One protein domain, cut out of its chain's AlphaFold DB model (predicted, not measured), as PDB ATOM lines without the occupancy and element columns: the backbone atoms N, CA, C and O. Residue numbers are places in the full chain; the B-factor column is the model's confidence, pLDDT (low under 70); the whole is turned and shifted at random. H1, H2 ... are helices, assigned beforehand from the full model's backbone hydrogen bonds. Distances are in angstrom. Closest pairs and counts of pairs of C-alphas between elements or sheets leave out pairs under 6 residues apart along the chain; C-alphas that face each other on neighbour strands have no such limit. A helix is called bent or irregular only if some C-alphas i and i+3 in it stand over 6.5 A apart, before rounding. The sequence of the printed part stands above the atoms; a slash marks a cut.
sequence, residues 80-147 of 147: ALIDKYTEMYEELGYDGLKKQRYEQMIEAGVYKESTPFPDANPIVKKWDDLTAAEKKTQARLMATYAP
ATOM      1  N   ALA A  80      83.373 105.987 150.187       95.06
ATOM      2  CA  ALA A  80      84.742 106.220 149.734       95.06
ATOM      3  C   ALA A  80      85.437 104.942 149.221       95.06
ATOM      4  O   ALA A  80      86.219 105.015 148.277       95.06
ATOM      5  N   LEU A  81      85.139 103.773 149.807       94.62
ATOM      6  CA  LEU A  81      85.675 102.493 149.332       94.62
ATOM      7  C   LEU A  81      84.993 102.051 148.034       94.62
ATOM      8  O   LEU A  81      85.667 101.580 147.125       94.62
ATOM      9  N   ILE A  82      83.679 102.252 147.920       96.62
ATOM     10  CA  ILE A  82      82.917 101.938 146.703       96.62
ATOM     11  C   ILE A  82      83.397 102.814 145.540       96.62
ATOM     12  O   ILE A  82      83.709 102.320 144.455       96.62
ATOM     13  N   ASP A  83      83.469 104.123 145.761       95.94
ATOM     14  CA  ASP A  83      83.775 105.098 144.719       95.94
ATOM     15  C   ASP A  83      85.211 104.906 144.198       95.94
ATOM     16  O   ASP A  83      85.435 104.994 142.994       95.94
ATOM     17  N   LYS A  84      86.152 104.495 145.065       96.25
ATOM     18  CA  LYS A  84      87.539 104.167 144.691       96.25
ATOM     19  C   LYS A  84      87.653 103.104 143.590       96.25
ATOM     20  O   LYS A  84      88.592 103.163 142.803       96.25
ATOM     21  N   TYR A  85      86.749 102.124 143.549       96.25
ATOM     22  CA  TYR A  85      86.853 100.992 142.617       96.25
ATOM     23  C   TYR A  85      85.773 100.970 141.535       96.25
ATOM     24  O   TYR A  85      85.857 100.157 140.618       96.25
ATOM     25  N   THR A  86      84.755 101.832 141.619       97.19
ATOM     26  CA  THR A  86      83.609 101.780 140.697       97.19
ATOM     27  C   THR A  86      84.037 101.985 139.245       97.19
ATOM     28  O   THR A  86      83.660 101.180 138.398       97.19
ATOM     29  N   GLU A  87      84.864 102.994 138.960       96.44
ATOM     30  CA  GLU A  87      85.323 103.280 137.590       96.44
ATOM     31  C   GLU A  87      86.161 102.131 137.016       96.44
ATOM     32  O   GLU A  87      85.899 101.674 135.907       96.44
ATOM     33  N   MET A  88      87.085 101.582 137.812       96.75
ATOM     34  CA  MET A  88      87.899 100.423 137.426       96.75
ATOM     35  C   MET A  88      87.026  99.216 137.048       96.75
ATOM     36  O   MET A  88      87.278  98.549 136.047       96.75
ATOM     37  N   TYR A  89      85.986  98.923 137.834       97.50
ATOM     38  CA  TYR A  89      85.077  97.815 137.540       97.50
ATOM     39  C   TYR A  89      84.162  98.082 136.339       97.50
ATOM     40  O   TYR A  89      83.787  97.133 135.650       97.50
ATOM     41  N   GLU A  90      83.797  99.340 136.083       97.38
ATOM     42  CA  GLU A  90      83.031  99.723 134.892       97.38
ATOM     43  C   GLU A  90      83.874  99.592 133.613       97.38
ATOM     44  O   GLU A  90      83.371  99.111 132.596       97.38
ATOM     45  N   GLU A  91      85.156  99.959 133.675       97.00
ATOM     46  CA  GLU A  91      86.102  99.839 132.562       97.00
ATOM     47  C   GLU A  91      86.441  98.374 132.248       97.00
ATOM     48  O   GLU A  91      86.345  97.947 131.097       97.00
ATOM     49  N   LEU A  92      86.799  97.584 133.265       96.94
ATOM     50  CA  LEU A  92      87.201  96.185 133.083       96.94
ATOM     51  C   LEU A  92      86.028  95.270 132.715       96.94
ATOM     52  O   LEU A  92      86.196  94.304 131.964       96.94
ATOM     53  N   GLY A  93      84.858  95.516 133.308       96.44
ATOM     54  CA  GLY A  93      83.733  94.592 133.257       96.44
ATOM     55  C   GLY A  93      84.062  93.201 133.814       96.44
ATOM     56  O   GLY A  93      85.084  92.969 134.464       96.44
ATOM     57  N   TYR A  94      83.174  92.237 133.564       95.25
ATOM     58  CA  TYR A  94      83.322  90.882 134.108       95.25
ATOM     59  C   TYR A  94      84.521  90.130 133.522       95.25
ATOM     60  O   TYR A  94      85.300  89.532 134.267       95.25
ATOM     61  N   ASP A  95      84.666  90.154 132.197       93.69
ATOM     62  CA  ASP A  95      85.673  89.354 131.497       93.69
ATOM     63  C   ASP A  95      87.078  89.942 131.660       93.69
ATOM     64  O   ASP A  95      88.027  89.188 131.893       93.69
ATOM     65  N   GLY A  96      87.211  91.274 131.638       95.56
ATOM     66  CA  GLY A  96      88.475  91.950 131.930       95.56
ATOM     67  C   GLY A  96      88.945  91.668 133.355       95.56
ATOM     68  O   GLY A  96      90.082  91.239 133.551       95.56
ATOM     69  N   LEU A  97      88.049  91.785 134.345       95.88
ATOM     70  CA  LEU A  97      88.367  91.461 135.738       95.88
ATOM     71  C   LEU A  97      88.759  89.986 135.910       95.88
ATOM     72  O   LEU A  97      89.705  89.664 136.630       95.88
ATOM     73  N   LYS A  98      88.042  89.073 135.247       95.88
ATOM     74  CA  LYS A  98      88.340  87.637 135.270       95.88
ATOM     75  C   LYS A  98      89.717  87.337 134.670       95.88
ATOM     76  O   LYS A  98      90.462  86.554 135.258       95.88
ATOM     77  N   LYS A  99      90.064  87.963 133.540       96.44
ATOM     78  CA  LYS A  99      91.381  87.840 132.894       96.44
ATOM     79  C   LYS A  99      92.497  88.368 133.788       96.44
ATOM     80  O   LYS A  99      93.444  87.634 134.047       96.44
ATOM     81  N   GLN A 100      92.331  89.570 134.337       97.00
ATOM     82  CA  GLN A 100      93.302  90.171 135.253       97.00
ATOM     83  C   GLN A 100      93.562  89.275 136.474       97.00
ATOM     84  O   GLN A 100      94.712  89.012 136.813       97.00
ATOM     85  N   ARG A 101      92.504  88.757 137.115       96.56
ATOM     86  CA  ARG A 101      92.644  87.840 138.260       96.56
ATOM     87  C   ARG A 101      93.340  86.544 137.871       96.56
ATOM     88  O   ARG A 101      94.162  86.051 138.627       96.56
ATOM     89  N   TYR A 102      93.011  85.981 136.713       97.88
ATOM     90  CA  TYR A 102      93.667  84.773 136.229       97.88
ATOM     91  C   TYR A 102      95.175  84.991 136.028       97.88
ATOM     92  O   TYR A 102      95.964  84.198 136.534       97.88
ATOM     93  N   GLU A 103      95.577  86.079 135.367       97.75
ATOM     94  CA  GLU A 103      96.991  86.413 135.131       97.75
ATOM     95  C   GLU A 103      97.745  86.628 136.453       97.75
ATOM     96  O   GLU A 103      98.806  86.040 136.655       97.75
ATOM     97  N   GLN A 104      97.148  87.356 137.403       98.06
ATOM     98  CA  GLN A 104      97.720  87.560 138.742       98.06
ATOM     99  C   GLN A 104      97.867  86.255 139.536       98.06
ATOM    100  O   GLN A 104      98.814  86.100 140.298       98.06
ATOM    101  N   MET A 105      96.950  85.300 139.368       98.25
ATOM    102  CA  MET A 105      97.028  84.001 140.049       98.25
ATOM    103  C   MET A 105      98.144  83.115 139.486       98.25
ATOM    104  O   MET A 105      98.714  82.322 140.236       98.25
ATOM    105  N   ILE A 106      98.468  83.249 138.195       98.12
ATOM    106  CA  ILE A 106      99.632  82.599 137.573       98.12
ATOM    107  C   ILE A 106     100.920  83.248 138.090       98.12
ATOM    108  O   ILE A 106     101.801  82.543 138.573       98.12
ATOM    109  N   GLU A 107     101.000  84.581 138.062       98.12
ATOM    110  CA  GLU A 107     102.162  85.342 138.547       98.12
ATOM    111  C   GLU A 107     102.450  85.078 140.034       98.12
ATOM    112  O   GLU A 107     103.597  84.878 140.428       98.12
ATOM    113  N   ALA A 108     101.403  84.990 140.861       98.19
ATOM    114  CA  ALA A 108     101.511  84.663 142.281       98.19
ATOM    115  C   ALA A 108     101.833  83.179 142.558       98.19
ATOM    116  O   ALA A 108     101.962  82.787 143.718       98.19
ATOM    117  N   GLY A 109     101.917  82.332 141.524       97.88
ATOM    118  CA  GLY A 109     102.191  80.899 141.648       97.88
ATOM    119  C   GLY A 109     101.048  80.080 142.258       97.88
ATOM    120  O   GLY A 109     101.247  78.918 142.613       97.88
ATOM    121  N   VAL A 110      99.848  80.658 142.386       98.00
ATOM    122  CA  VAL A 110      98.659  79.934 142.862       98.00
ATOM    123  C   VAL A 110      98.155  78.982 141.779       98.00
ATOM    124  O   VAL A 110      97.763  77.850 142.067       98.00
ATOM    125  N   TYR A 111      98.199  79.426 140.524       97.81
ATOM    126  CA  TYR A 111      97.976  78.592 139.350       97.81
ATOM    127  C   TYR A 111      99.302  78.271 138.664       97.81
ATOM    128  O   TYR A 111     100.211  79.091 138.602       97.81
ATOM    129  N   LYS A 112      99.402  77.063 138.101       97.81
ATOM    130  CA  LYS A 112     100.505  76.710 137.196       97.81
ATOM    131  C   LYS A 112     100.315  77.439 135.872       97.81
ATOM    132  O   LYS A 112      99.175  77.528 135.425       97.81
ATOM    133  N   GLU A 113     101.391  77.822 135.189       96.25
ATOM    134  CA  GLU A 113     101.333  78.460 133.857       96.25
ATOM    135  C   GLU A 113     100.494  77.678 132.832       96.25
ATOM    136  O   GLU A 113      99.840  78.262 131.977       96.25
ATOM    137  N   SER A 114     100.464  76.346 132.944       97.00
ATOM    138  CA  SER A 114      99.680  75.467 132.071       97.00
ATOM    139  C   SER A 114      98.188  75.377 132.428       97.00
ATOM    140  O   SER A 114      97.468  74.588 131.819       97.00
ATOM    141  N   THR A 115      97.728  76.073 133.471       97.69
ATOM    142  CA  THR A 115      96.313  76.068 133.875       97.69
ATOM    143  C   THR A 115      95.513  76.746 132.768       97.69
ATOM    144  O   THR A 115      95.859  77.857 132.414       97.69
ATOM    145  N   PRO A 116      94.472  76.135 132.188       96.88
ATOM    146  CA  PRO A 116      93.707  76.784 131.128       96.88
ATOM    147  C   PRO A 116      92.864  77.947 131.673       96.88
ATOM    148  O   PRO A 116      92.359  77.890 132.799       96.88
ATOM    149  N   PHE A 117      92.651  78.977 130.850       96.62
ATOM    150  CA  PHE A 117      91.687  80.030 131.167       96.62
ATOM    151  C   PHE A 117      90.264  79.440 131.184       96.62
ATOM    152  O   PHE A 117      89.878  78.787 130.214       96.62
ATOM    153  N   PRO A 118      89.474  79.633 132.257       92.94
ATOM    154  CA  PRO A 118      88.166  78.995 132.372       92.94
ATOM    155  C   PRO A 118      87.143  79.593 131.400       92.94
ATOM    156  O   PRO A 118      87.177  80.791 131.113       92.94
ATOM    157  N   ASP A 119      86.158  78.794 130.987       92.69
ATOM    158  CA  ASP A 119      85.058  79.235 130.119       92.69
ATOM    159  C   ASP A 119      84.162  80.302 130.775       92.69
ATOM    160  O   ASP A 119      84.158  80.509 131.997       92.69
ATOM    161  N   ALA A 120      83.406  81.035 129.955       88.25
ATOM    162  CA  ALA A 120      82.420  82.000 130.434       88.25
ATOM    163  C   ALA A 120      81.258  81.304 131.167       88.25
ATOM    164  O   ALA A 120      80.874  80.184 130.832       88.25
ATOM    165  N   ASN A 121      80.672  81.977 132.160       88.69
ATOM    166  CA  ASN A 121      79.540  81.428 132.902       88.69
ATOM    167  C   ASN A 121      78.245  81.541 132.066       88.69
ATOM    168  O   ASN A 121      77.805  82.664 131.815       88.69
ATOM    169  N   PRO A 122      77.595  80.424 131.677       91.00
ATOM    170  CA  PRO A 122      76.455  80.454 130.759       91.00
ATOM    171  C   PRO A 122      75.188  81.094 131.341       91.00
ATOM    172  O   PRO A 122      74.296  81.450 130.576       91.00
ATOM    173  N   ILE A 123      75.081  81.249 132.668       92.88
ATOM    174  CA  ILE A 123      73.909  81.880 133.304       92.88
ATOM    175  C   ILE A 123      74.059  83.397 133.490       92.88
ATOM    176  O   ILE A 123      73.131  84.047 133.968       92.88
ATOM    177  N   VAL A 124      75.218  83.969 133.148       91.38
ATOM    178  CA  VAL A 124      75.504  85.397 133.329       91.38
ATOM    179  C   VAL A 124      75.369  86.116 131.990       91.38
ATOM    180  O   VAL A 124      75.981  85.727 130.997       91.38
ATOM    181  N   LYS A 125      74.584  87.197 131.964       94.56
ATOM    182  CA  LYS A 125      74.535  88.114 130.818       94.56
ATOM    183  C   LYS A 125      75.920  88.741 130.626       94.56
ATOM    184  O   LYS A 125      76.478  89.275 131.585       94.56
ATOM    185  N   LYS A 126      76.472  88.666 129.411       95.56
ATOM    186  CA  LYS A 126      77.811  89.196 129.115       95.56
ATOM    187  C   LYS A 126      77.859  90.695 129.373       95.56
ATOM    188  O   LYS A 126      76.859  91.384 129.189       95.56
ATOM    189  N   TRP A 127      79.034  91.193 129.760       96.75
ATOM    190  CA  TRP A 127      79.224  92.617 130.032       96.75
ATOM    191  C   TRP A 127      78.841  93.483 128.827       96.75
ATOM    192  O   TRP A 127      78.123  94.464 128.982       96.75
ATOM    193  N   ASP A 128      79.244  93.087 127.619       96.00
ATOM    194  CA  ASP A 128      78.979  93.852 126.395       96.00
ATOM    195  C   ASP A 128      77.502  93.898 125.994       96.00
ATOM    196  O   ASP A 128      77.079  94.852 125.344       96.00
ATOM    197  N   ASP A 129      76.703  92.941 126.468       96.81
ATOM    198  CA  ASP A 129      75.258  92.906 126.239       96.81
ATOM    199  C   ASP A 129      74.488  93.784 127.249       96.81
ATOM    200  O   ASP A 129      73.265  93.944 127.150       96.81
ATOM    201  N   LEU A 130      75.167  94.325 128.269       97.62
ATOM    202  CA  LEU A 130      74.571  95.219 129.259       97.62
ATOM    203  C   LEU A 130      74.390  96.633 128.697       97.62
ATOM    204  O   LEU A 130      75.286  97.215 128.083       97.62
ATOM    205  N   THR A 131      73.249  97.239 129.010       98.19
ATOM    206  CA  THR A 131      73.033  98.677 128.831       98.19
ATOM    207  C   THR A 131      73.995  99.481 129.710       98.19
ATOM    208  O   THR A 131      74.471  99.000 130.738       98.19
ATOM    209  N   ALA A 132      74.228 100.752 129.377       97.62
ATOM    210  CA  ALA A 132      75.066 101.632 130.195       97.62
ATOM    211  C   ALA A 132      74.581 101.736 131.658       97.62
ATOM    212  O   ALA A 132      75.386 101.777 132.585       97.62
ATOM    213  N   ALA A 133      73.263 101.733 131.885       98.00
ATOM    214  CA  ALA A 133      72.690 101.761 133.230       98.00
ATOM    215  C   ALA A 133      72.928 100.446 133.997       98.00
ATOM    216  O   ALA A 133      73.229 100.468 135.193       98.00
ATOM    217  N   GLU A 134      72.836  99.301 133.313       97.88
ATOM    218  CA  GLU A 134      73.178  97.998 133.888       97.88
ATOM    219  C   GLU A 134      74.672  97.927 134.227       97.88
ATOM    220  O   GLU A 134      75.001  97.552 135.349       97.88
ATOM    221  N   LYS A 135      75.567  98.358 133.324       98.25
ATOM    222  CA  LYS A 135      77.021  98.403 133.569       98.25
ATOM    223  C   LYS A 135      77.358  99.212 134.819       98.25
ATOM    224  O   LYS A 135      77.994  98.680 135.724       98.25
ATOM    225  N   LYS A 136      76.829 100.435 134.941       97.44
ATOM    226  CA  LYS A 136      76.996 101.279 136.142       97.44
ATOM    227  C   LYS A 136      76.503 100.603 137.416       97.44
ATOM    228  O   LYS A 136      77.167 100.642 138.450       97.44
ATOM    229  N   THR A 137      75.338  99.960 137.348       97.19
ATOM    230  CA  THR A 137      74.770  99.240 138.495       97.19
ATOM    231  C   THR A 137      75.671  98.082 138.921       97.19
ATOM    232  O   THR A 137      75.972  97.929 140.103       97.19
ATOM    233  N   GLN A 138      76.131  97.281 137.962       97.00
ATOM    234  CA  GLN A 138      76.954  96.102 138.215       97.00
ATOM    235  C   GLN A 138      78.365  96.475 138.675       97.00
ATOM    236  O   GLN A 138      78.868  95.870 139.618       97.00
ATOM    237  N   ALA A 139      78.963  97.523 138.104       97.56
ATOM    238  CA  ALA A 139      80.223  98.095 138.569       97.56
ATOM    239  C   ALA A 139      80.134  98.531 140.035       97.56
ATOM    240  O   ALA A 139      80.979  98.156 140.844       97.56
ATOM    241  N   ARG A 140      79.061  99.242 140.409       96.81
ATOM    242  CA  ARG A 140      78.843  99.668 141.798       96.81
ATOM    243  C   ARG A 140      78.621  98.481 142.741       96.81
ATOM    244  O   ARG A 140      79.119  98.506 143.864       96.81
ATOM    245  N   LEU A 141      77.916  97.433 142.307       96.06
ATOM    246  CA  LEU A 141      77.752  96.192 143.080       96.06
ATOM    247  C   LEU A 141      79.086  95.463 143.287       96.06
ATOM    248  O   LEU A 141      79.398  95.100 144.420       96.06
ATOM    249  N   MET A 142      79.892  95.304 142.231       96.06
ATOM    250  CA  MET A 142      81.243  94.738 142.325       96.06
ATOM    251  C   MET A 142      82.129  95.571 143.259       96.06
ATOM    252  O   MET A 142      82.780  95.010 144.135       96.06
ATOM    253  N   ALA A 143      82.075  96.901 143.151       96.31
ATOM    254  CA  ALA A 143      82.795  97.816 144.034       96.31
ATOM    255  C   ALA A 143      82.350  97.728 145.499       96.31
ATOM    256  O   ALA A 143      83.171  97.878 146.395       96.31
ATOM    257  N   THR A 144      81.068  97.458 145.748       95.94
ATOM    258  CA  THR A 144      80.523  97.295 147.107       95.94
ATOM    259  C   THR A 144      80.884  95.939 147.714       95.94
ATOM    260  O   THR A 144      80.970  95.824 148.931       95.94
ATOM    261  N   TYR A 145      81.094  94.914 146.884       93.25
ATOM    262  CA  TYR A 145      81.538  93.584 147.310       93.25
ATOM    263  C   TYR A 145      83.054  93.492 147.548       93.25
ATOM    264  O   TYR A 145      83.504  92.644 148.309       93.25
ATOM    265  N   ALA A 146      83.833  94.343 146.882       85.44
ATOM    266  CA  ALA A 146      85.291  94.336 146.915       85.44
ATOM    267  C   ALA A 146      86.034  94.881 148.162       85.44
ATOM    268  O   ALA A 146      87.243  94.637 148.188       85.44
ATOM    269  N   PRO A 147      85.442  95.654 149.103       62.62
ATOM    270  CA  PRO A 147      86.196  96.217 150.221       62.62
ATOM    271  C   PRO A 147      86.724  95.167 151.197       62.62
ATOM    272  O   PRO A 147      86.087  94.098 151.338       62.62
TER     273      PRO A 147
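This is residues 80 to 147 of the 147 residues of the protein "Arylsulfatase" of Vibrio ishigakensis (UniProt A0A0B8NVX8). The longest helix, H1, is bent into an L, and a second helix, H2, packs at a slant on its first arm, H1a. The other arm, H1b, leads away from this pair, and from its far end residues 108 to 131, with no named element, swing back in a wide loop to H2. The printed part has 68 residues, with two named helices, H1 then H2, and no named strand; its class is all helix. It is only just loose, close to compact, with a radius of gyration of the C-alphas of 13.4 A, and only just flat, with spans of 38 by 29 by 16 A.

H1, residues 80 to 107, was assigned as one helix by its hydrogen bonds but is bent: C-alphas 91 and 94 are 9.5 A apart. H1a, residues 80 to 91, begins at C-alpha 80 (84.742, 106.220, 149.734) and is 18.4 A long; it is irregular, with C-alphas 84 and 87 being 7.5 A apart. H1b, residues 94 to 107, is 20.1 A long and ends at C-alpha 107 (102.162, 85.342, 138.547). H2, residues 132 to 145, is 20.0 A long and ends at C-alpha 145 (81.538, 93.584, 147.310).

H1a and H1b are about perpendicular, at 80 degrees. They are close but not clearly touching; their closest C-alphas, of Tyr 89 and Leu 97, are 7.4 A apart. H1a and H2 touch, with the closest C-alphas, of Glu 90 and Ala 139, 4.9 A apart. They run opposite ways at a steep tilt of 46 degrees. H1b and H2 are apart. Every O i to N i+4 pair is within hydrogen-bond range in H1b and H2; in H1a 5 of 8 are.

The two farthest C-alphas, of Ala 80 and Ser 114, are 38.5 A apart. The printed part has no cut, and the link from H1 to H2 is long, with 24 residues. The mean pLDDT of the printed part is 95.5; residue 147, the chain's last, is under 70.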